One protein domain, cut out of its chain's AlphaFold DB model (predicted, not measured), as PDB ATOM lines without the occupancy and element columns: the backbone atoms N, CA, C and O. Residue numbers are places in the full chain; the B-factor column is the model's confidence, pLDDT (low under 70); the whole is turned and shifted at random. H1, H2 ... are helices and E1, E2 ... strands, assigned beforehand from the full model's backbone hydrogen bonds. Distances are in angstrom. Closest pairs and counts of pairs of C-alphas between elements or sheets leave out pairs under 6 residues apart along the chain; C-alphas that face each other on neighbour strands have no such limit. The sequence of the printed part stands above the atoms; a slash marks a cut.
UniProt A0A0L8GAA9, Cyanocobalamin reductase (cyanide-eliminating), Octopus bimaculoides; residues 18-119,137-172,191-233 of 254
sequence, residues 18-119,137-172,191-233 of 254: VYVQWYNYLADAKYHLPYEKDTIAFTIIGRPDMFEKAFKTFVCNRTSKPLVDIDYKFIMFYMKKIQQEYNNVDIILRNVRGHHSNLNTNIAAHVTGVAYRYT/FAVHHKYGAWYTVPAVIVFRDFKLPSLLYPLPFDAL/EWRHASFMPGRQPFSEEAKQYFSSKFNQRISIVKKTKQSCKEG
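This is residues 18 to 119, 137 to 172 and 191 to 233 of the 254 residues of the protein "Cyanocobalamin reductase (cyanide-eliminating)" of Octopus bimaculoides (UniProt A0A0L8GAA9). A three-stranded sheet, E1, E5 and E2, has the long helix H3 over one face and the short helix H4 over the other, and H4 sits between this sheet and a small two-stranded one, E3 and E4. H2, H6 and H7 gather at one end of the longest axis, while H1 lies toward the other end. The 181 printed residues follow the order H1 E1 H2 H3 E2 H4 E3 E4 E5 H5 H6 H7, a mixed class of seven named helices and five named strands, with both sheets antiparallel. The whole is compact, with a radius of gyration of the C-alphas of 17.4 A and spans of 53 by 40 by 27 A.

Find C-alpha 20 at (186.504, 207.837, 178.518), where H1 begins and runs to residue 26. E1 is residues 39 to 46, 23.2 A long; H2 is 50 to 61; H3 is 70 to 85, 23.2 A; E2 is 89 to 93; H4 is 105 to 111. E3 is 115 to 119, E4 is 137 to 140, and E5 is 148 to 159, 26.8 A, bending by 81 degrees at residue 156. H5 is 192 to 196, H6 is 206 to 213, and H7 is 216 to 231, 23.1 A, ending at C-alpha 231 at (149.632, 191.666, 160.963).

Look first at inner strand E5: N 42 of E1 and O 153 are 2.8 A apart, and so are N 90 of E2 and O 154, within hydrogen-bond range. E1, H2 H3, E2 form a split strand-helix-strand unit, two strands running the same way with E5 between them; its crossover is right-handed. H3, height 9.3 A, and H4, height 8.5 A, are on opposite faces of the sheet, making three layers. C-alphas 106 of H4 and 138 of E4 are 5.0 A apart; N 139 and O 116 of E3 are 2.8 A apart. H1 only grazes the three-stranded sheet with residues 20 to 23 and touches H4 at Tyr 23 and Val 111, their closest C-alphas, 6.1 A. H2, with residues 56 to 60 alone, touches H7, closest C-alphas 60 and 227, 5.2 A. H6 and H7 form a helical hairpin, closest C-alphas 211 and 219, 5.8 A. H5 is close to H6 but not clearly touching: C-alphas 192 and 209, their closest, are 7.7 A apart. Every O i to N i+4 pair is within range in H4, H6 and H7, but 2 of 3 in H1, 6 of 8 in H2, 11 of 12 in H3 and 0 of 1 in H5, where 2 of 2 O i to N i+3 pairs are.

The C-alphas farthest apart, Pro 161 and Glu 232, are 53.4 A apart. Residues 120 to 136 and 173 to 190 are not printed, with C-alpha gaps of 6.7 A and 17.2 A. The links H1 to E1 and E2 to H4 are long. The model's pLDDT is under 70 at residues 63 to 66, 98, 161, 193 to 200 and 233.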
ATOM      1  N   VAL A  18     184.920 201.208 180.231       74.75
ATOM      2  CA  VAL A  18     186.185 201.860 179.904       74.75
ATOM      3  C   VAL A  18     186.193 203.236 180.511       74.75
ATOM      4  O   VAL A  18     185.142 203.863 180.635       74.75
ATOM      5  N   TYR A  19     187.383 203.715 180.828       84.56
ATOM      6  CA  TYR A  19     187.564 205.137 181.021       84.56
ATOM      7  C   TYR A  19     187.390 205.855 179.686       84.56
ATOM      8  O   TYR A  19     187.950 205.435 178.667       84.56
ATOM      9  N   VAL A  20     186.646 206.961 179.689       88.69
ATOM     10  CA  VAL A  20     186.504 207.837 178.518       88.69
ATOM     11  C   VAL A  20     187.878 208.252 177.977       88.69
ATOM     12  O   VAL A  20     188.068 208.322 176.760       88.69
ATOM     13  N   GLN A  21     188.875 208.421 178.852       91.50
ATOM     14  CA  GLN A  21     190.243 208.742 178.447       91.50
ATOM     15  C   GLN A  21     190.864 207.714 177.491       91.50
ATOM     16  O   GLN A  21     191.616 208.108 176.605       91.50
ATOM     17  N   TRP A  22     190.566 206.419 177.630       93.12
ATOM     18  CA  TRP A  22     191.116 205.394 176.734       93.12
ATOM     19  C   TRP A  22     190.594 205.551 175.309       93.12
ATOM     20  O   TRP A  22     191.353 205.417 174.353       93.12
ATOM     21  N   TYR A  23     189.312 205.894 175.169       94.38
ATOM     22  CA  TYR A  23     188.726 206.244 173.880       94.38
ATOM     23  C   TYR A  23     189.353 207.531 173.323       94.38
ATOM     24  O   TYR A  23     189.834 207.530 172.190       94.38
ATOM     25  N   ASN A  24     189.402 208.604 174.125       95.06
ATOM     26  CA  ASN A  24     189.933 209.902 173.693       95.06
ATOM     27  C   ASN A  24     191.414 209.826 173.296       95.06
ATOM     28  O   ASN A  24     191.826 210.528 172.387       95.06
ATOM     29  N   TYR A  25     192.209 208.953 173.921       94.69
ATOM     30  CA  TYR A  25     193.621 208.769 173.573       94.69
ATOM     31  C   TYR A  25     193.834 208.256 172.139       94.69
ATOM     32  O   TYR A  25     194.829 208.595 171.506       94.69
ATOM     33  N   LEU A  26     192.912 207.438 171.621       92.62
ATOM     34  CA  LEU A  26     193.002 206.876 170.269       92.62
ATOM     35  C   LEU A  26     192.222 207.678 169.221       92.62
ATOM     36  O   LEU A  26     192.425 207.478 168.023       92.62
ATOM     37  N   ALA A  27     191.271 208.504 169.653       92.12
ATOM     38  CA  ALA A  27     190.365 209.226 168.776       92.12
ATOM     39  C   ALA A  27     190.976 210.549 168.294       92.12
ATOM     40  O   ALA A  27     191.678 211.227 169.032       92.12
ATOM     41  N   ASP A  28     190.654 210.960 167.063       90.75
ATOM     42  CA  ASP A  28     190.934 212.331 166.621       90.75
ATOM     43  C   ASP A  28     190.210 213.339 167.533       90.75
ATOM     44  O   ASP A  28     189.092 213.074 167.981       90.75
ATOM     45  N   ALA A  29     190.754 214.551 167.681       91.62
ATOM     46  CA  ALA A  29     190.177 215.608 168.522       91.62
ATOM     47  C   ALA A  29     188.681 215.883 168.259       91.62
ATOM     48  O   ALA A  29     187.907 216.079 169.192       91.62
ATOM     49  N   LYS A  30     188.240 215.827 166.993       90.06
ATOM     50  CA  LYS A  30     186.823 216.003 166.602       90.06
ATOM     51  C   LYS A  30     185.882 214.928 167.166       90.06
ATOM     52  O   LYS A  30     184.670 215.117 167.165       90.06
ATOM     53  N   TYR A  31     186.434 213.787 167.566       91.75
ATOM     54  CA  TYR A  31     185.719 212.648 168.124       91.75
ATOM     55  C   TYR A  31     185.846 212.551 169.642       91.75
ATOM     56  O   TYR A  31     185.202 211.674 170.211       91.75
ATOM     57  N   HIS A  32     186.630 213.416 170.298       94.25
ATOM     58  CA  HIS A  32     186.772 213.394 171.750       94.25
ATOM     59  C   HIS A  32     185.419 213.556 172.445       94.25
ATOM     60  O   HIS A  32     184.616 214.429 172.106       94.25
ATOM     61  N   LEU A  33     185.188 212.718 173.450       92.56
ATOM     62  CA  LEU A  33     184.029 212.814 174.320       92.56
ATOM     63  C   LEU A  33     184.351 213.805 175.453       92.56
ATOM     64  O   LEU A  33     185.387 213.639 176.106       92.56
ATOM     65  N   PRO A  34     183.500 214.815 175.701       93.31
ATOM     66  CA  PRO A  34     183.783 215.905 176.634       93.31
ATOM     67  C   PRO A  34     183.457 215.518 178.087       93.31
ATOM     68  O   PRO A  34     182.632 216.156 178.732       93.31
ATOM     69  N   TYR A  35     184.085 214.458 178.596       92.44
ATOM     70  CA  TYR A  35     183.907 213.989 179.975       92.44
ATOM     71  C   TYR A  35     185.249 213.893 180.697       92.44
ATOM     72  O   TYR A  35     186.310 213.855 180.064       92.44
ATOM     73  N   GLU A  36     185.203 213.827 182.028       90.88
ATOM     74  CA  GLU A  36     186.394 213.626 182.849       90.88
ATOM     75  C   GLU A  36     187.084 212.302 182.511       90.88
ATOM     76  O   GLU A  36     186.452 211.333 182.075       90.88
ATOM     77  N   LYS A  37     188.400 212.253 182.727       89.81
ATOM     78  CA  LYS A  37     189.255 211.151 182.271       89.81
ATOM     79  C   LYS A  37     188.810 209.791 182.810       89.81
ATOM     80  O   LYS A  37     188.855 208.806 182.077       89.81
ATOM     81  N   ASP A  38     188.381 209.761 184.065       88.56
ATOM     82  CA  ASP A  38     187.950 208.595 184.838       88.56
ATOM     83  C   ASP A  38     186.444 208.293 184.716       88.56
ATOM     84  O   ASP A  38     185.959 207.336 185.324       88.56
ATOM     85  N   THR A  39     185.711 209.054 183.895       90.00
ATOM     86  CA  THR A  39     184.296 208.785 183.603       90.00
ATOM     87  C   THR A  39     184.154 207.429 182.928       90.00
ATOM     88  O   THR A  39     184.912 207.092 182.011       90.00
ATOM     89  N   ILE A  40     183.157 206.653 183.349       88.88
ATOM     90  CA  ILE A  40     182.929 205.314 182.816       88.88
ATOM     91  C   ILE A  40     181.967 205.354 181.646       88.88
ATOM     92  O   ILE A  40     180.875 205.916 181.719       88.88
ATOM     93  N   ALA A  41     182.357 204.663 180.584       89.19
ATOM     94  CA  ALA A  41     181.519 204.425 179.431       89.19
ATOM     95  C   ALA A  41     181.357 202.928 179.147       89.19
ATOM     96  O   ALA A  41     182.219 202.112 179.477       89.19
ATOM     97  N   PHE A  42     180.247 202.580 178.504       87.88
ATOM     98  CA  PHE A  42     179.930 201.238 178.033       87.88
ATOM     99  C   PHE A  42     179.621 201.279 176.541       87.88
ATOM    100  O   PHE A  42     178.752 202.034 176.104       87.88
ATOM    101  N   THR A  43     180.272 200.418 175.764       89.06
ATOM    102  CA  THR A  43     179.923 200.225 174.352       89.06
ATOM    103  C   THR A  43     178.756 199.252 174.230       89.06
ATOM    104  O   THR A  43     178.809 198.119 174.710       89.06
ATOM    105  N   ILE A  44     177.696 199.682 173.548       88.56
ATOM    106  CA  ILE A  44     176.565 198.819 173.207       88.56
ATOM    107  C   ILE A  44     176.858 198.139 171.891       88.56
ATOM    108  O   ILE A  44     177.273 198.799 170.939       88.56
ATOM    109  N   ILE A  45     176.577 196.836 171.815       87.50
ATOM    110  CA  ILE A  45     176.630 196.123 170.549       87.50
ATOM    111  C   ILE A  45     175.287 195.539 170.135       87.50
ATOM    112  O   ILE A  45     174.482 195.059 170.936       87.50
ATOM    113  N   GLY A  46     175.076 195.540 168.826       87.19
ATOM    114  CA  GLY A  46     174.045 194.760 168.180       87.19
ATOM    115  C   GLY A  46     174.598 193.491 167.582       87.19
ATOM    116  O   GLY A  46     175.408 193.542 166.664       87.19
ATOM    117  N   ARG A  47     174.135 192.358 168.106       86.88
ATOM    118  CA  ARG A  47     174.414 191.022 167.583       86.88
ATOM    119  C   ARG A  47     173.751 190.777 166.225       86.88
ATOM    120  O   ARG A  47     172.820 191.508 165.885       86.88
ATOM    121  N   PRO A  48     174.132 189.695 165.518       86.44
ATOM    122  CA  PRO A  48     173.447 189.286 164.299       86.44
ATOM    123  C   PRO A  48     171.927 189.200 164.464       86.44
ATOM    124  O   PRO A  48     171.185 189.803 163.696       86.44
ATOM    125  N   ASP A  49     171.473 188.544 165.537       85.69
ATOM    126  CA  ASP A  49     170.055 188.291 165.805       85.69
ATOM    127  C   ASP A  49     169.252 189.527 166.247       85.69
ATOM    128  O   ASP A  49     168.041 189.440 166.458       85.69
ATOM    129  N   MET A  50     169.900 190.689 166.392       87.50
ATOM    130  CA  MET A  50     169.228 191.954 166.689       87.50
ATOM    131  C   MET A  50     168.177 192.293 165.637       87.50
ATOM    132  O   MET A  50     167.120 192.831 165.984       87.50
ATOM    133  N   PHE A  51     168.464 192.024 164.366       89.44
ATOM    134  CA  PHE A  51     167.563 192.395 163.289       89.44
ATOM    135  C   PHE A  51     166.222 191.666 163.444       89.44
ATOM    136  O   PHE A  51     165.156 192.276 163.527       89.44
ATOM    137  N   GLU A  52     166.282 190.355 163.606       86.69
ATOM    138  CA  GLU A  52     165.134 189.464 163.675       86.69
ATOM    139  C   GLU A  52     164.375 189.672 164.971       86.69
ATOM    140  O   GLU A  52     163.146 189.709 164.996       86.69
ATOM    141  N   LYS A  53     165.123 189.803 166.065       83.50
ATOM    142  CA  LYS A  53     164.555 189.717 167.398       83.50
ATOM    143  C   LYS A  53     164.188 191.063 168.008       83.50
ATOM    144  O   LYS A  53     163.292 191.088 168.855       83.50
ATOM    145  N   ALA A  54     164.882 192.141 167.647       85.50
ATOM    146  CA  ALA A  54     164.664 193.475 168.205       85.50
ATOM    147  C   ALA A  54     164.120 194.455 167.161       85.50
ATOM    148  O   ALA A  54     163.133 195.138 167.443       85.50
ATOM    149  N   PHE A  55     164.727 194.526 165.972       88.81
ATOM    150  CA  PHE A  55     164.320 195.478 164.933       88.81
ATOM    151  C   PHE A  55     162.954 195.128 164.341       88.81
ATOM    152  O   PHE A  55     162.060 195.973 164.349       88.81
ATOM    153  N   LYS A  56     162.734 193.879 163.907       88.31
ATOM    154  CA  LYS A  56     161.421 193.455 163.383       88.31
ATOM    155  C   LYS A  56     160.325 193.601 164.431       88.31
ATOM    156  O   LYS A  56     159.264 194.133 164.132       88.31
ATOM    157  N   THR A  57     160.613 193.234 165.677       85.44
ATOM    158  CA  THR A  57     159.707 193.442 166.815       85.44
ATOM    159  C   THR A  57     159.346 194.920 167.001       85.44
ATOM    160  O   THR A  57     158.174 195.264 167.151       85.44
ATOM    161  N   PHE A  58     160.338 195.815 166.942       87.25
ATOM    162  CA  PHE A  58     160.110 197.258 166.973       87.25
ATOM    163  C   PHE A  58     159.229 197.720 165.803       87.25
ATOM    164  O   PHE A  58     158.308 198.504 166.013       87.25
ATOM    165  N   VAL A  59     159.455 197.208 164.590       89.06
ATOM    166  CA  VAL A  59     158.626 197.504 163.411       89.06
ATOM    167  C   VAL A  59     157.183 197.023 163.592       89.06
ATOM    168  O   VAL A  59     156.260 197.784 163.291       89.06
ATOM    169  N   CYS A  60     156.978 195.802 164.097       85.81
ATOM    170  CA  CYS A  60     155.652 195.217 164.311       85.81
ATOM    171  C   CYS A  60     154.808 196.046 165.287       85.81
ATOM    172  O   CYS A  60     153.644 196.326 165.013       85.81
ATOM    173  N   ASN A  61     155.408 196.481 166.397       83.44
ATOM    174  CA  ASN A  61     154.687 197.155 167.480       83.44
ATOM    175  C   ASN A  61     154.458 198.651 167.225       83.44
ATOM    176  O   ASN A  61     153.811 199.336 168.017       83.44
ATOM    177  N   ARG A  62     155.002 199.199 166.136       81.19
ATOM    178  CA  ARG A  62     154.957 200.636 165.881       81.19
ATOM    179  C   ARG A  62     153.669 201.034 165.162       81.19
ATOM    180  O   ARG A  62     153.441 200.683 164.000       81.19
ATOM    181  N   THR A  63     152.865 201.867 165.814       69.50
ATOM    182  CA  THR A  63     151.613 202.419 165.267       69.50
ATOM    183  C   THR A  63     151.847 203.602 164.311       69.50
ATOM    184  O   THR A  63     151.127 203.749 163.326       69.50
ATOM    185  N   SER A  64     152.901 204.402 164.527       63.72
ATOM    186  CA  SER A  64     153.164 205.661 163.798       63.72
ATOM    187  C   SER A  64     153.592 205.495 162.323       63.72
ATOM    188  O   SER A  64     154.335 204.563 161.999       63.72
ATOM    189  N   LYS A  65     153.205 206.452 161.459       61.31
ATOM    190  CA  LYS A  65     153.357 206.405 159.987       61.31
ATOM    191  C   LYS A  65     154.726 206.785 159.376       61.31
ATOM    192  O   LYS A  65     155.021 206.205 158.331       61.31
ATOM    193  N   PRO A  66     155.606 207.661 159.913       67.44
ATOM    194  CA  PRO A  66     156.828 207.958 159.167       67.44
ATOM    195  C   PRO A  66     157.882 206.858 159.362       67.44
ATOM    196  O   PRO A  66     158.444 206.687 160.454       67.44
ATOM    197  N   LEU A  67     158.151 206.142 158.264       75.00
ATOM    198  CA  LEU A  67     159.237 205.167 158.093       75.00
ATOM    199  C   LEU A  67     160.609 205.827 157.869       75.00
ATOM    200  O   LEU A  67     161.622 205.138 157.810       75.00
ATOM    201  N   VAL A  68     160.638 207.158 157.780       79.69
ATOM    202  CA  VAL A  68     161.867 207.958 157.747       79.69
ATOM    203  C   VAL A  68     162.649 207.746 159.048       79.69
ATOM    204  O   VAL A  68     162.045 207.659 160.127       79.69
ATOM    205  N   ASP A  69     163.970 207.612 158.927       83.38
ATOM    206  CA  ASP A  69     164.936 207.397 160.015       83.38
ATOM    207  C   ASP A  69     164.603 206.211 160.928       83.38
ATOM    208  O   ASP A  69     164.785 206.255 162.145       83.38
ATOM    209  N   ILE A  70     164.079 205.127 160.349       87.69
ATOM    210  CA  ILE A  70     163.688 203.928 161.101       87.69
ATOM    211  C   ILE A  70     164.849 203.341 161.921       87.69
ATOM    212  O   ILE A  70     164.615 202.932 163.054       87.69
ATOM    213  N   ASP A  71     166.079 203.367 161.395       87.75
ATOM    214  CA  ASP A  71     167.278 202.873 162.085       87.75
ATOM    215  C   ASP A  71     167.570 203.706 163.343       87.75
ATOM    216  O   ASP A  71     167.767 203.157 164.426       87.75
ATOM    217  N   TYR A  72     167.521 205.038 163.218       89.00
ATOM    218  CA  TYR A  72     167.679 205.961 164.343       89.00
ATOM    219  C   TYR A  72     166.587 205.744 165.390       89.00
ATOM    220  O   TYR A  72     166.877 205.571 166.571       89.00
ATOM    221  N   LYS A  73     165.321 205.695 164.959       89.12
ATOM    222  CA  LYS A  73     164.170 205.515 165.855       89.12
ATOM    223  C   LYS A  73     164.203 204.172 166.571       89.12
ATOM    224  O   LYS A  73     163.823 204.110 167.735       89.12
ATOM    225  N   PHE A  74     164.655 203.123 165.890       88.81
ATOM    226  CA  PHE A  74     164.881 201.816 166.489       88.81
ATOM    227  C   PHE A  74     165.927 201.903 167.600       88.81
ATOM    228  O   PHE A  74     165.627 201.528 168.729       88.81
ATOM    229  N   ILE A  75     167.116 202.442 167.315       88.69
ATOM    230  CA  ILE A  75     168.181 202.566 168.319       88.69
ATOM    231  C   ILE A  75     167.697 203.428 169.492       88.69
ATOM    232  O   ILE A  75     167.750 202.993 170.641       88.69
ATOM    233  N   MET A  76     167.131 204.602 169.205       88.31
ATOM    234  CA  MET A  76     166.628 205.526 170.220       88.31
ATOM    235  C   MET A  76     165.511 204.946 171.074       88.31
ATOM    236  O   MET A  76     165.438 205.263 172.256       88.31
ATOM    237  N   PHE A  77     164.650 204.092 170.520       87.81
ATOM    238  CA  PHE A  77     163.619 203.423 171.307       87.81
ATOM    239  C   PHE A  77     164.227 202.599 172.444       87.81
ATOM    240  O   PHE A  77     163.731 202.663 173.564       87.81
ATOM    241  N   TYR A  78     165.311 201.862 172.186       85.00
ATOM    242  CA  TYR A  78     165.987 201.088 173.230       85.00
ATOM    243  C   TYR A  78     166.859 201.967 174.129       85.00
ATOM    244  O   TYR A  78     166.845 201.772 175.339       85.00
ATOM    245  N   MET A  79     167.548 202.973 173.582       86.25
ATOM    246  CA  MET A  79     168.363 203.884 174.396       86.25
ATOM    247  C   MET A  79     167.519 204.700 175.383       86.25
ATOM    248  O   MET A  79     167.914 204.866 176.531       86.25
ATOM    249  N   LYS A  80     166.314 205.134 174.988       87.31
ATOM    250  CA  LYS A  80     165.386 205.828 175.894       87.31
ATOM    251  C   LYS A  80     164.950 204.965 177.072       87.31
ATOM    252  O   LYS A  80     164.762 205.501 178.153       87.31
ATOM    253  N   LYS A  81     164.806 203.650 176.888       84.44
ATOM    254  CA  LYS A  81     164.484 202.745 178.003       84.44
ATOM    255  C   LYS A  81     165.612 202.685 179.025       84.44
ATOM    256  O   LYS A  81     165.342 202.690 180.213       84.44
ATOM    257  N   ILE A  82     166.858 202.705 178.557       82.56
ATOM    258  CA  ILE A  82     168.024 202.791 179.436       82.56
ATOM    259  C   ILE A  82     168.017 204.129 180.188       82.56
ATOM    260  O   ILE A  82     168.169 204.139 181.398       82.56
ATOM    261  N   GLN A  83     167.771 205.251 179.506       84.38
ATOM    262  CA  GLN A  83     167.687 206.565 180.165       84.38
ATOM    263  C   GLN A  83     166.513 206.690 181.152       84.38
ATOM    264  O   GLN A  83     166.570 207.486 182.080       84.38
ATOM    265  N   GLN A  84     165.430 205.936 180.951       84.56
ATOM    266  CA  GLN A  84     164.315 205.871 181.905       84.56
ATOM    267  C   GLN A  84     164.689 205.108 183.178       84.56
ATOM    268  O   GLN A  84     164.120 205.368 184.232       84.56
ATOM    269  N   GLU A  85     165.619 204.163 183.070       82.75
ATOM    270  CA  GLU A  85     166.080 203.336 184.182       82.75
ATOM    271  C   GLU A  85     167.252 203.981 184.937       82.75
ATOM    272  O   GLU A  85     167.348 203.858 186.155       82.75
ATOM    273  N   TYR A  86     168.110 204.715 184.224       82.44
ATOM    274  CA  TYR A  86     169.270 205.408 184.777       82.44
ATOM    275  C   TYR A  86     169.180 206.904 184.468       82.44
ATOM    276  O   TYR A  86     169.255 207.321 183.315       82.44
ATOM    277  N   ASN A  87     169.050 207.729 185.504       81.69
ATOM    278  CA  ASN A  87     168.915 209.187 185.382       81.69
ATOM    279  C   ASN A  87     170.255 209.927 185.164       81.69
ATOM    280  O   ASN A  87     170.261 211.104 184.797       81.69
ATOM    281  N   ASN A  88     171.387 209.249 185.357       87.75
ATOM    282  CA  ASN A  88     172.738 209.810 185.287       87.75
ATOM    283  C   ASN A  88     173.553 209.309 184.081       87.75
ATOM    284  O   ASN A  88     174.786 209.270 184.132       87.75
ATOM    285  N   VAL A  89     172.871 208.918 183.000       90.19
ATOM    286  CA  VAL A  89     173.525 208.426 181.783       90.19
ATOM    287  C   VAL A  89     173.312 209.335 180.585       90.19
ATOM    288  O   VAL A  89     172.193 209.760 180.287       90.19
ATOM    289  N   ASP A  90     174.391 209.540 179.841       92.31
ATOM    290  CA  ASP A  90     174.370 210.185 178.540       92.31
ATOM    291  C   ASP A  90     174.538 209.132 177.446       92.31
ATOM    292  O   ASP A  90     175.320 208.185 177.561       92.31
ATOM    293  N   ILE A  91     173.775 209.282 176.365       90.81
ATOM    294  CA  ILE A  91     173.787 208.350 175.238       90.81
ATOM    295  C   ILE A  91     174.468 209.018 174.054       90.81
ATOM    296  O   ILE A  91     173.973 210.002 173.504       90.81
ATOM    297  N   ILE A  92     175.560 208.417 173.601       92.38
ATOM    298  CA  ILE A  92     176.300 208.849 172.420       92.38
ATOM    299  C   ILE A  92     176.028 207.848 171.311       92.38
ATOM    300  O   ILE A  92     176.523 206.724 171.317       92.38
ATOM    301  N   LEU A  93     175.197 208.233 170.352       91.19
ATOM    302  CA  LEU A  93     174.806 207.349 169.258       91.19
ATOM    303  C   LEU A  93     175.912 207.234 168.218       91.19
ATOM    304  O   LEU A  93     176.720 208.142 168.044       91.19
ATOM    305  N   ARG A  94     175.902 206.156 167.440       89.50
ATOM    306  CA  ARG A  94     176.662 206.128 166.190       89.50
ATOM    307  C   ARG A  94     176.077 207.104 165.171       89.50
ATOM    308  O   ARG A  94     174.882 207.397 165.187       89.50
ATOM    309  N   ASN A  95     176.901 207.492 164.202       83.75
ATOM    310  CA  ASN A  95     176.417 208.151 162.995       83.75
ATOM    311  C   ASN A  95     175.348 207.295 162.299       83.75
ATOM    312  O   ASN A  95     175.580 206.134 161.939       83.75
ATOM    313  N   VAL A  96     174.178 207.882 162.078       79.62
ATOM    314  CA  VAL A  96     173.120 207.312 161.241       79.62
ATOM    315  C   VAL A  96     172.657 208.371 160.251       79.62
ATOM    316  O   VAL A  96     172.896 209.562 160.425       79.62
ATOM    317  N   ARG A  97     172.040 207.951 159.146       70.69
ATOM    318  CA  ARG A  97     171.594 208.896 158.117       70.69
ATOM    319  C   ARG A  97     170.673 209.954 158.743       70.69
ATOM    320  O   ARG A  97     169.755 209.587 159.463       70.69
ATOM    321  N   GLY A  98     170.948 211.231 158.470       69.94
ATOM    322  CA  GLY A  98     170.188 212.363 159.017       69.94
ATOM    323  C   GLY A  98     170.557 212.765 160.451       69.94
ATOM    324  O   GLY A  98     170.097 213.803 160.911       69.94
ATOM    325  N   HIS A  99     171.409 211.996 161.141       75.44
ATOM    326  CA  HIS A  99     171.837 212.280 162.511       75.44
ATOM    327  C   HIS A  99     173.344 212.059 162.667       75.44
ATOM    328  O   HIS A  99     173.833 210.926 162.744       75.44
ATOM    329  N   HIS A 100     174.077 213.168 162.716       74.06
ATOM    330  CA  HIS A 100     175.518 213.164 162.911       74.06
ATOM    331  C   HIS A 100     175.874 213.072 164.397       74.06
ATOM    332  O   HIS A 100     175.251 213.702 165.244       74.06
ATOM    333  N   SER A 101     176.889 212.270 164.691       80.94
ATOM    334  CA  SER A 101     177.493 212.078 166.000       80.94
ATOM    335  C   SER A 101     179.007 211.961 165.853       80.94
ATOM    336  O   SER A 101     179.523 211.431 164.865       80.94
ATOM    337  N   ASN A 102     179.726 212.399 166.876       82.69
ATOM    338  CA  ASN A 102     181.181 212.339 166.944       82.69
ATOM    339  C   ASN A 102     181.698 211.003 167.518       82.69
ATOM    340  O   ASN A 102     182.802 210.932 168.048       82.69
ATOM    341  N   LEU A 103     180.927 209.921 167.396       91.25
ATOM    342  CA  LEU A 103     181.356 208.598 167.837       91.25
ATOM    343  C   LEU A 103     182.118 207.844 166.739       91.25
ATOM    344  O   LEU A 103     181.546 207.496 165.699       91.25
ATOM    345  N   ASN A 104     183.373 207.493 167.018       93.00
ATOM    346  CA  ASN A 104     184.097 206.462 166.285       93.00
ATOM    347  C   ASN A 104     183.779 205.082 166.884       93.00
ATOM    348  O   ASN A 104     184.271 204.695 167.944       93.00
ATOM    349  N   THR A 105     182.962 204.306 166.178       92.75
ATOM    350  CA  THR A 105     182.513 202.993 166.651       92.75
ATOM    351  C   THR A 105     183.616 201.938 166.708       92.75
ATOM    352  O   THR A 105     183.531 201.037 167.539       92.75
ATOM    353  N   ASN A 106     184.640 202.025 165.852       92.81
ATOM    354  CA  ASN A 106     185.746 201.066 165.851       92.81
ATOM    355  C   ASN A 106     186.620 201.249 167.093       92.81
ATOM    356  O   ASN A 106     186.967 200.272 167.753       92.81
ATOM    357  N   ILE A 107     186.938 202.502 167.430       94.19
ATOM    358  CA  ILE A 107     187.693 202.834 168.644       94.19
ATOM    359  C   ILE A 107     186.883 202.445 169.874       94.19
ATOM    360  O   ILE A 107     187.403 201.749 170.740       94.19
ATOM    361  N   ALA A 108     185.596 202.811 169.918       93.25
ATOM    362  CA  ALA A 108     184.710 202.454 171.023       93.25
ATOM    363  C   ALA A 108     184.651 200.938 171.257       93.25
ATOM    364  O   ALA A 108     184.666 200.504 172.406       93.25
ATOM    365  N   ALA A 109     184.628 200.119 170.201       91.88
ATOM    366  CA  ALA A 109     184.678 198.661 170.326       91.88
ATOM    367  C   ALA A 109     186.065 198.131 170.747       91.88
ATOM    368  O   ALA A 109     186.150 197.136 171.465       91.88
ATOM    369  N   HIS A 110     187.148 198.794 170.336       93.50
ATOM    370  CA  HIS A 110     188.514 198.389 170.669       93.50
ATOM    371  C   HIS A 110     188.868 198.612 172.124       93.50
ATOM    372  O   HIS A 110     189.298 197.682 172.799       93.50
ATOM    373  N   VAL A 111     188.689 199.838 172.613       91.75
ATOM    374  CA  VAL A 111     189.108 200.202 173.975       91.75
ATOM    375  C   VAL A 111     188.301 199.455 175.023       91.75
ATOM    376  O   VAL A 111     188.755 199.254 176.139       91.75
ATOM    377  N   THR A 112     187.106 199.011 174.636       88.38
ATOM    378  CA  THR A 112     186.229 198.163 175.433       88.38
ATOM    379  C   THR A 112     186.574 196.672 175.274       88.38
ATOM    380  O   THR A 112     185.938 195.809 175.856       88.38
ATOM    381  N   GLY A 113     187.569 196.273 174.492       88.56
ATOM    382  CA  GLY A 113     187.890 194.853 174.312       88.56
ATOM    383  C   GLY A 113     186.804 194.038 173.586       88.56
ATOM    384  O   GLY A 113     186.927 192.821 173.455       88.56
ATOM    385  N   VAL A 114     185.737 194.686 173.103       87.44
ATOM    386  CA  VAL A 114     184.630 194.057 172.366       87.44
ATOM    387  C   VAL A 114     185.145 193.478 171.053       87.44
ATOM    388  O   VAL A 114     184.822 192.349 170.679       87.44
ATOM    389  N   ALA A 115     185.949 194.255 170.338       90.12
ATOM    390  CA  ALA A 115     186.456 193.891 169.030       90.12
ATOM    391  C   ALA A 115     187.841 194.482 168.820       90.12
ATOM    392  O   ALA A 115     188.054 195.660 169.089       90.12
ATOM    393  N   TYR A 116     188.772 193.697 168.287       92.12
ATOM    394  CA  TYR A 116     190.073 194.236 167.912       92.12
ATOM    395  C   TYR A 116     189.917 195.139 166.689       92.12
ATOM    396  O   TYR A 116     189.235 194.774 165.732       92.12
ATOM    397  N   ARG A 117     190.554 196.310 166.729       93.44
ATOM    398  CA  ARG A 117     190.526 197.322 165.664       93.44
ATOM    399  C   ARG A 117     191.821 197.199 164.893       93.44
ATOM    400  O   ARG A 117     192.863 197.546 165.429       93.44
ATOM    401  N   TYR A 118     191.713 196.734 163.658       92.12
ATOM    402  CA  TYR A 118     192.817 196.704 162.713       92.12
ATOM    403  C   TYR A 118     192.877 198.029 161.981       92.12
ATOM    404  O   TYR A 118     191.849 198.598 161.603       92.12
ATOM    405  N   THR A 119     194.092 198.490 161.775       91.81
ATOM    406  CA  THR A 119     194.460 199.732 161.118       91.81
ATOM    407  C   THR A 119     195.598 199.459 160.140       91.81
ATOM    408  O   THR A 119     196.152 198.360 160.082       91.81
ATOM    409  N   PHE A 137     189.023 198.936 160.889       87.69
ATOM    410  CA  PHE A 137     187.949 197.965 161.000       87.69
ATOM    411  C   PHE A 137     188.019 197.198 162.308       87.69
ATOM    412  O   PHE A 137     189.053 196.620 162.636       87.69
ATOM    413  N   ALA A 138     186.916 197.169 163.051       90.25
ATOM    414  CA  ALA A 138     186.829 196.426 164.297       90.25
ATOM    415  C   ALA A 138     186.144 195.064 164.109       90.25
ATOM    416  O   ALA A 138     184.997 194.990 163.664       90.25
ATOM    417  N   VAL A 139     186.811 193.982 164.516       89.06
ATOM    418  CA  VAL A 139     186.333 192.600 164.360       89.06
ATOM    419  C   VAL A 139     186.099 191.946 165.717       89.06
ATOM    420  O   VAL A 139     187.018 191.771 166.517       89.06
ATOM    421  N   HIS A 140     184.854 191.555 165.975       88.38
ATOM    422  CA  HIS A 140     184.460 190.869 167.202       88.38
ATOM    423  C   HIS A 140     184.943 189.416 167.180       88.38
ATOM    424  O   HIS A 140     184.699 188.736 166.193       88.38
ATOM    425  N   HIS A 141     185.512 188.871 168.257       84.69
ATOM    426  CA  HIS A 141     186.033 187.487 168.307       84.69
ATOM    427  C   HIS A 141     184.972 186.375 168.156       84.69
ATOM    428  O   HIS A 141     185.293 185.244 167.819       84.69
ATOM    429  N   LYS A 142     183.693 186.667 168.417       83.94
ATOM    430  CA  LYS A 142     182.579 185.703 168.261       83.94
ATOM    431  C   LYS A 142     181.716 185.937 167.025       83.94
ATOM    432  O   LYS A 142     181.124 185.003 166.502       83.94
ATOM    433  N   TYR A 143     181.616 187.184 166.570       83.88
ATOM    434  CA  TYR A 143     180.660 187.587 165.531       83.88
ATOM    435  C   TYR A 143     181.366 188.062 164.265       83.88
ATOM    436  O   TYR A 143     180.733 188.276 163.247       83.88
ATOM    437  N   GLY A 144     182.688 188.209 164.290       86.19
ATOM    438  CA  GLY A 144     183.425 188.772 163.169       86.19
ATOM    439  C   GLY A 144     182.984 190.202 162.951       86.19
ATOM    440  O   GLY A 144     182.931 190.971 163.908       86.19
ATOM    441  N   ALA A 145     182.619 190.528 161.718       84.44
ATOM    442  CA  ALA A 145     181.981 191.801 161.407       84.44
ATOM    443  C   ALA A 145     180.445 191.727 161.367       84.44
ATOM    444  O   ALA A 145     179.789 192.693 160.987       84.44
ATOM    445  N   TRP A 146     179.844 190.608 161.790       87.00
ATOM    446  CA  TRP A 146     178.391 190.438 161.915       87.00
ATOM    447  C   TRP A 146     177.850 191.091 163.192       87.00
ATOM    448  O   TRP A 146     177.149 190.472 163.987       87.00
ATOM    449  N   TYR A 147     178.219 192.339 163.446       88.00
ATOM    450  CA  TYR A 147     177.721 193.094 164.587       88.00
ATOM    451  C   TYR A 147     177.679 194.584 164.259       88.00
ATOM    452  O   TYR A 147     178.187 195.046 163.240       88.00
ATOM    453  N   THR A 148     177.042 195.349 165.132       88.25
ATOM    454  CA  THR A 148     177.027 196.808 165.057       88.25
ATOM    455  C   THR A 148     177.361 197.401 166.413       88.25
ATOM    456  O   THR A 148     177.150 196.761 167.436       88.25
ATOM    457  N   VAL A 149     177.830 198.645 166.425       91.44
ATOM    458  CA  VAL A 149     177.924 199.467 167.635       91.44
ATOM    459  C   VAL A 149     176.902 200.596 167.497       91.44
ATOM    460  O   VAL A 149     177.179 201.572 166.799       91.44
ATOM    461  N   PRO A 150     175.671 200.447 168.021       89.69
ATOM    462  CA  PRO A 150     174.640 201.479 167.915       89.69
ATOM    463  C   PRO A 150     174.906 202.714 168.779       89.69
ATOM    464  O   PRO A 150     174.496 203.807 168.384       89.69
ATOM    465  N   ALA A 151     175.551 202.554 169.936       90.81
ATOM    466  CA  ALA A 151     175.762 203.635 170.889       90.81
ATOM    467  C   ALA A 151     176.871 203.320 171.903       90.81
ATOM    468  O   ALA A 151     177.244 202.160 172.096       90.81
ATOM    469  N   VAL A 152     177.323 204.364 172.586       91.69
ATOM    470  CA  VAL A 152     178.062 204.328 173.847       91.69
ATOM    471  C   VAL A 152     177.196 204.984 174.923       91.69
ATOM    472  O   VAL A 152     176.529 205.982 174.656       91.69
ATOM    473  N   ILE A 153     177.195 204.417 176.125       90.62
ATOM    474  CA  ILE A 153     176.514 204.962 177.304       90.62
ATOM    475  C   ILE A 153     177.582 205.475 178.254       90.62
ATOM    476  O   ILE A 153     178.446 204.696 178.649       90.62
ATOM    477  N   VAL A 154     177.520 206.743 178.631       91.50
ATOM    478  CA  VAL A 154     178.441 207.362 179.589       91.50
ATOM    479  C   VAL A 154     177.711 207.567 180.909       91.50
ATOM    480  O   VAL A 154     176.630 208.144 180.918       91.50
ATOM    481  N   PHE A 155     178.277 207.091 182.013       89.88
ATOM    482  CA  PHE A 155     177.736 207.295 183.357       89.88
ATOM    483  C   PHE A 155     178.443 208.491 183.988       89.88
ATOM    484  O   PHE A 155     179.598 208.370 184.393       89.88
ATOM    485  N   ARG A 156     177.756 209.637 184.054       88.50
ATOM    486  CA  ARG A 156     178.353 210.927 184.445       88.50
ATOM    487  C   ARG A 156     178.956 210.903 185.848       88.50
ATOM    488  O   ARG A 156     180.075 211.355 186.042       88.50
ATOM    489  N   ASP A 157     178.231 210.310 186.790       85.06
ATOM    490  CA  ASP A 157     178.564 210.401 188.217       85.06
ATOM    491  C   ASP A 157     179.222 209.122 188.757       85.06
ATOM    492  O   ASP A 157     179.478 208.997 189.954       85.06
ATOM    493  N   PHE A 158     179.472 208.131 187.892       80.62
ATOM    494  CA  PHE A 158     180.024 206.846 188.304       80.62
ATOM    495  C   PHE A 158     181.521 206.781 188.005       80.62
ATOM    496  O   PHE A 158     181.938 206.701 186.847       80.62
ATOM    497  N   LYS A 159     182.319 206.758 189.073       74.81
ATOM    498  CA  LYS A 159     183.774 206.597 189.030       74.81
ATOM    499  C   LYS A 159     184.149 205.235 189.602       74.81
ATOM    500  O   LYS A 159     183.635 204.833 190.643       74.81
ATOM    501  N   LEU A 160     185.056 204.524 188.935       74.06
ATOM    502  CA  LEU A 160     185.693 203.328 189.491       74.06
ATOM    503  C   LEU A 160     187.168 203.636 189.733       74.06
ATOM    504  O   LEU A 160     187.838 204.065 188.793       74.06
ATOM    505  N   PRO A 161     187.685 203.383 190.947       66.75
ATOM    506  CA  PRO A 161     189.054 203.739 191.313       66.75
ATOM    507  C   PRO A 161     190.112 202.941 190.540       66.75
ATOM    508  O   PRO A 161     191.207 203.441 190.307       66.75
ATOM    509  N   SER A 162     189.794 201.721 190.100       77.25
ATOM    510  CA  SER A 162     190.712 200.901 189.312       77.25
ATOM    511  C   SER A 162     189.962 200.042 188.303       77.25
ATOM    512  O   SER A 162     189.249 199.103 188.668       77.25
ATOM    513  N   LEU A 163     190.148 200.343 187.023       80.00
ATOM    514  CA  LEU A 163     189.647 199.539 185.922       80.00
ATOM    515  C   LEU A 163     190.821 198.962 185.133       80.00
ATOM    516  O   LEU A 163     191.692 199.695 184.669       80.00
ATOM    517  N   LEU A 164     190.832 197.642 184.963       81.31
ATOM    518  CA  LEU A 164     191.816 196.976 184.116       81.31
ATOM    519  C   LEU A 164     191.488 197.236 182.646       81.31
ATOM    520  O   LEU A 164     190.347 197.032 182.225       81.31
ATOM    521  N   TYR A 165     192.489 197.664 181.875       80.31
ATOM    522  CA  TYR A 165     192.345 197.853 180.434       80.31
ATOM    523  C   TYR A 165     192.052 196.503 179.765       80.31
ATOM    524  O   TYR A 165     192.888 195.596 179.841       80.31
ATOM    525  N   PRO A 166     190.883 196.323 179.123       80.31
ATOM    526  CA  PRO A 166     190.567 195.065 178.476       80.31
ATOM    527  C   PRO A 166     191.334 194.976 177.154       80.31
ATOM    528  O   PRO A 166     191.074 195.733 176.223       80.31
ATOM    529  N   LEU A 167     192.263 194.025 177.049       83.12
ATOM    530  CA  LEU A 167     192.919 193.732 175.776       83.12
ATOM    531  C   LEU A 167     191.904 193.073 174.823       83.12
ATOM    532  O   LEU A 167     191.401 191.989 175.140       83.12
ATOM    533  N   PRO A 168     191.565 193.691 173.674       87.75
ATOM    534  CA  PRO A 168     190.698 193.050 172.696       87.75
ATOM    535  C   PRO A 168     191.369 191.800 172.126       87.75
ATOM    536  O   PRO A 168     192.562 191.794 171.829       87.75
ATOM    537  N   PHE A 169     190.581 190.749 171.919       89.00
ATOM    538  CA  PHE A 169     191.066 189.520 171.295       89.00
ATOM    539  C   PHE A 169     191.365 189.743 169.806       89.00
ATOM    540  O   PHE A 169     190.463 190.110 169.046       89.00
ATOM    541  N   ASP A 170     192.603 189.464 169.390       90.38
ATOM    542  CA  ASP A 170     193.030 189.477 167.988       90.38
ATOM    543  C   ASP A 170     192.336 188.357 167.196       90.38
ATOM    544  O   ASP A 170     192.748 187.199 167.156       90.38
ATOM    545  N   ALA A 171     191.203 188.715 166.600       86.38
ATOM    546  CA  ALA A 171     190.367 187.819 165.818       86.38
ATOM    547  C   ALA A 171     190.928 187.493 164.416       86.38
ATOM    548  O   ALA A 171     190.447 186.545 163.796       86.38
ATOM    549  N   LEU A 172     191.903 188.255 163.908       86.12
ATOM    550  CA  LEU A 172     192.531 188.096 162.593       86.12
ATOM    551  C   LEU A 172     194.063 188.104 162.753       86.12
ATOM    552  O   LEU A 172     194.723 189.047 162.312       86.12
ATOM    553  N   GLU A 191     182.331 193.078 150.393       70.88
ATOM    554  CA  GLU A 191     181.116 192.276 150.454       70.88
ATOM    555  C   GLU A 191     180.882 191.663 151.842       70.88
ATOM    556  O   GLU A 191     181.783 191.563 152.675       70.88
ATOM    557  N   TRP A 192     179.691 191.103 152.042       73.38
ATOM    558  CA  TRP A 192     179.333 190.298 153.209       73.38
ATOM    559  C   TRP A 192     180.284 189.123 153.495       73.38
ATOM    560  O   TRP A 192     180.422 188.729 154.651       73.38
ATOM    561  N   ARG A 193     180.983 188.587 152.480       61.78
ATOM    562  CA  ARG A 193     181.991 187.521 152.658       61.78
ATOM    563  C   ARG A 193     183.139 187.944 153.577       61.78
ATOM    564  O   ARG A 193     183.690 187.103 154.277       61.78
ATOM    565  N   HIS A 194     183.435 189.242 153.657       63.31
ATOM    566  CA  HIS A 194     184.496 189.770 154.514       63.31
ATOM    567  C   HIS A 194     184.166 189.661 156.005       63.31
ATOM    568  O   HIS A 194     185.057 189.577 156.846       63.31
ATOM    569  N   ALA A 195     182.880 189.588 156.350       60.25
ATOM    570  CA  ALA A 195     182.456 189.298 157.712       60.25
ATOM    571  C   ALA A 195     182.627 187.807 158.083       60.25
ATOM    572  O   ALA A 195     182.581 187.468 159.268       60.25
ATOM    573  N   SER A 196     182.862 186.935 157.094       64.25
ATOM    574  CA  SER A 196     182.944 185.473 157.224       64.25
ATOM    575  C   SER A 196     184.368 184.909 157.297       64.25
ATOM    576  O   SER A 196     184.509 183.691 157.322       64.25
ATOM    577  N   PHE A 197     185.417 185.739 157.381       61.91
ATOM    578  CA  PHE A 197     186.814 185.264 157.466       61.91
ATOM    579  C   PHE A 197     187.138 184.396 158.687       61.91
ATOM    580  O   PHE A 197     188.235 183.857 158.780       61.91
ATOM    581  N   MET A 198     186.201 184.239 159.623       62.97
ATOM    582  CA  MET A 198     186.365 183.343 160.760       62.97
ATOM    583  C   MET A 198     185.247 182.293 160.750       62.97
ATOM    584  O   MET A 198     184.072 182.667 160.853       62.97
ATOM    585  N   PRO A 199     185.590 180.997 160.630       52.66
ATOM    586  CA  PRO A 199     184.615 179.911 160.595       52.66
ATOM    587  C   PRO A 199     183.806 179.813 161.901       52.66
ATOM    588  O   PRO A 199     184.257 180.227 162.969       52.66
ATOM    589  N   GLY A 200     182.584 179.273 161.811       55.88
ATOM    590  CA  GLY A 200     181.737 178.945 162.972       55.88
ATOM    591  C   GLY A 200     180.925 180.098 163.579       55.88
ATOM    592  O   GLY A 200     180.404 179.964 164.686       55.88
ATOM    593  N   ARG A 201     180.804 181.243 162.896       72.38
ATOM    594  CA  ARG A 201     180.122 182.434 163.435       72.38
ATOM    595  C   ARG A 201     178.719 182.600 162.870       72.38
ATOM    596  O   ARG A 201     178.492 182.322 161.701       72.38
ATOM    597  N   GLN A 202     177.789 183.084 163.697       76.81
ATOM    598  CA  GLN A 202     176.410 183.361 163.287       76.81
ATOM    599  C   GLN A 202     176.375 184.620 162.401       76.81
ATOM    600  O   GLN A 202     176.635 185.707 162.920       76.81
ATOM    601  N   PRO A 203     176.069 184.516 161.095       85.75
ATOM    602  CA  PRO A 203     175.951 185.684 160.234       85.75
ATOM    603  C   PRO A 203     174.621 186.413 160.464       85.75
ATOM    604  O   PRO A 203     173.697 185.877 161.084       85.75
ATOM    605  N   PHE A 204     174.499 187.628 159.921       87.56
ATOM    606  CA  PHE A 204     173.180 188.231 159.697       87.56
ATOM    607  C   PHE A 204     172.331 187.297 158.817       87.56
ATOM    608  O   PHE A 204     172.875 186.612 157.948       87.56
ATOM    609  N   SER A 205     171.008 187.282 159.006       89.44
ATOM    610  CA  SER A 205     170.120 186.595 158.058       89.44
ATOM    611  C   SER A 205     170.189 187.237 156.670       89.44
ATOM    612  O   SER A 205     170.602 188.389 156.526       89.44
ATOM    613  N   GLU A 206     169.737 186.528 155.637       90.50
ATOM    614  CA  GLU A 206     169.645 187.104 154.289       90.50
ATOM    615  C   GLU A 206     168.725 188.333 154.240       90.50
ATOM    616  O   GLU A 206     169.038 189.309 153.563       90.50
ATOM    617  N   GLU A 207     167.643 188.351 155.027       90.88
ATOM    618  CA  GLU A 207     166.760 189.521 155.138       90.88
ATOM    619  C   GLU A 207     167.491 190.715 155.774       90.88
ATOM    620  O   GLU A 207     167.381 191.843 155.288       90.88
ATOM    621  N   ALA A 208     168.285 190.474 156.822       90.75
ATOM    622  CA  ALA A 208     169.109 191.498 157.456       90.75
ATOM    623  C   ALA A 208     170.189 192.029 156.498       90.75
ATOM    624  O   ALA A 208     170.357 193.245 156.373       90.75
ATOM    625  N   LYS A 209     170.884 191.144 155.768       91.00
ATOM    626  CA  LYS A 209     171.861 191.535 154.734       91.00
ATOM    627  C   LYS A 209     171.200 192.384 153.654       91.00
ATOM    628  O   LYS A 209     171.680 193.476 153.352       91.00
ATOM    629  N   GLN A 210     170.059 191.935 153.131       91.88
ATOM    630  CA  GLN A 210     169.281 192.677 152.142       91.88
ATOM    631  C   GLN A 210     168.891 194.058 152.677       91.88
ATOM    632  O   GLN A 210     169.051 195.058 151.976       91.88
ATOM    633  N   TYR A 211     168.424 194.140 153.922       92.00
ATOM    634  CA  TYR A 211     168.052 195.397 154.559       92.00
ATOM    635  C   TYR A 211     169.236 196.366 154.688       92.00
ATOM    636  O   TYR A 211     169.142 197.524 154.266       92.00
ATOM    637  N   PHE A 212     170.370 195.912 155.224       88.12
ATOM    638  CA  PHE A 212     171.529 196.775 155.448       88.12
ATOM    639  C   PHE A 212     172.202 197.216 154.141       88.12
ATOM    640  O   PHE A 212     172.626 198.372 154.052       88.12
ATOM    641  N   SER A 213     172.207 196.369 153.106       87.94
ATOM    642  CA  SER A 213     172.692 196.719 151.760       87.94
ATOM    643  C   SER A 213     171.732 197.610 150.964       87.94
ATOM    644  O   SER A 213     172.143 198.237 149.988       87.94
ATOM    645  N   SER A 214     170.457 197.683 151.348       89.00
ATOM    646  CA  SER A 214     169.432 198.403 150.587       89.00
ATOM    647  C   SER A 214     169.581 199.925 150.659       89.00
ATOM    648  O   SER A 214     169.870 200.497 151.716       89.00
ATOM    649  N   LYS A 215     169.256 200.604 149.549       87.12
ATOM    650  CA  LYS A 215     169.037 202.061 149.526       87.12
ATOM    651  C   LYS A 215     167.773 202.424 150.318       87.12
ATOM    652  O   LYS A 215     166.911 201.587 150.571       87.12
ATOM    653  N   PHE A 216     167.618 203.702 150.661       84.12
ATOM    654  CA  PHE A 216     166.520 204.191 151.509       84.12
ATOM    655  C   PHE A 216     165.117 203.733 151.066       84.12
ATOM    656  O   PHE A 216     164.386 203.152 151.866       84.12
ATOM    657  N   ASN A 217     164.762 203.900 149.786       84.94
ATOM    658  CA  ASN A 217     163.442 203.495 149.279       84.94
ATOM    659  C   ASN A 217     163.219 201.975 149.362       84.94
ATOM    660  O   ASN A 217     162.119 201.522 149.671       84.94
ATOM    661  N   GLN A 218     164.270 201.179 149.150       89.25
ATOM    662  CA  GLN A 218     164.213 199.723 149.284       89.25
ATOM    663  C   GLN A 218     164.036 199.310 150.752       89.25
ATOM    664  O   GLN A 218     163.204 198.451 151.041       89.25
ATOM    665  N   ARG A 219     164.720 199.980 151.694       89.81
ATOM    666  CA  ARG A 219     164.520 199.761 153.140       89.81
ATOM    667  C   ARG A 219     163.083 200.039 153.558       89.81
ATOM    668  O   ARG A 219     162.501 199.236 154.279       89.81
ATOM    669  N   ILE A 220     162.481 201.125 153.066       88.75
ATOM    670  CA  ILE A 220     161.064 201.431 153.315       88.75
ATOM    671  C   ILE A 220     160.170 200.270 152.865       88.75
ATOM    672  O   ILE A 220     159.280 199.861 153.611       88.75
ATOM    673  N   SER A 221     160.410 199.721 151.674       90.38
ATOM    674  CA  SER A 221     159.649 198.577 151.162       90.38
ATOM    675  C   SER A 221     159.824 197.327 152.024       90.38
ATOM    676  O   SER A 221     158.833 196.658 152.313       90.38
ATOM    677  N   ILE A 222     161.043 197.035 152.490       91.38
ATOM    678  CA  ILE A 222     161.306 195.917 153.411       91.38
ATOM    679  C   ILE A 222     160.536 196.119 154.720       91.38
ATOM    680  O   ILE A 222     159.790 195.236 155.123       91.38
ATOM    681  N   VAL A 223     160.604 197.307 155.329       90.81
ATOM    682  CA  VAL A 223     159.890 197.602 156.585       90.81
ATOM    683  C   VAL A 223     158.370 197.486 156.421       90.81
ATOM    684  O   VAL A 223     157.695 196.968 157.313       90.81
ATOM    685  N   LYS A 224     157.812 197.918 155.281       89.88
ATOM    686  CA  LYS A 224     156.386 197.722 154.962       89.88
ATOM    687  C   LYS A 224     156.028 196.237 154.881       89.88
ATOM    688  O   LYS A 224     155.032 195.838 155.479       89.88
ATOM    689  N   LYS A 225     156.848 195.428 154.196       90.12
ATOM    690  CA  LYS A 225     156.668 193.968 154.115       90.12
ATOM    691  C   LYS A 225     156.736 193.326 155.498       90.12
ATOM    692  O   LYS A 225     155.821 192.594 155.857       90.12
ATOM    693  N   THR A 226     157.742 193.670 156.305       89.38
ATOM    694  CA  THR A 226     157.861 193.199 157.690       89.38
ATOM    695  C   THR A 226     156.590 193.515 158.474       89.38
ATOM    696  O   THR A 226     156.001 192.610 159.055       89.38
ATOM    697  N   LYS A 227     156.111 194.768 158.433       86.50
ATOM    698  CA  LYS A 227     154.890 195.193 159.136       86.50
ATOM    699  C   LYS A 227     153.645 194.430 158.674       86.50
ATOM    700  O   LYS A 227     152.802 194.105 159.505       86.50
ATOM    701  N   GLN A 228     153.531 194.137 157.380       86.19
ATOM    702  CA  GLN A 228     152.432 193.337 156.839       86.19
ATOM    703  C   GLN A 228     152.477 191.897 157.365       86.19
ATOM    704  O   GLN A 228     151.487 191.412 157.904       86.19
ATOM    705  N   SER A 229     153.642 191.253 157.321       85.38
ATOM    706  CA  SER A 229     153.824 189.909 157.873       85.38
ATOM    707  C   SER A 229     153.547 189.838 159.384       85.38
ATOM    708  O   SER A 229     153.051 188.818 159.854       85.38
ATOM    709  N   CYS A 230     153.791 190.913 160.149       83.12
ATOM    710  CA  CYS A 230     153.394 190.975 161.563       83.12
ATOM    711  C   CYS A 230     151.866 190.916 161.738       83.12
ATOM    712  O   CYS A 230     151.383 190.220 162.625       83.12
ATOM    713  N   LYS A 231     151.107 191.639 160.901       78.94
ATOM    714  CA  LYS A 231     149.632 191.666 160.963       78.94
ATOM    715  C   LYS A 231     149.007 190.314 160.640       78.94
ATOM    716  O   LYS A 231     147.975 189.971 161.192       78.94
ATOM    717  N   GLU A 232     149.647 189.559 159.760       77.69
ATOM    718  CA  GLU A 232     149.197 188.232 159.333       77.69
ATOM    719  C   GLU A 232     149.591 187.127 160.327       77.69
ATOM    720  O   GLU A 232     149.509 185.948 160.000       77.69
ATOM    721  N   GLY A 233     150.090 187.480 161.520       69.38
ATOM    722  CA  GLY A 233     150.489 186.507 162.540       69.38
ATOM    723  C   GLY A 233     151.724 185.680 162.171       69.38
ATOM    724  O   GLY A 233     152.095 184.769 162.904       69.38
TER     725      GLY A 233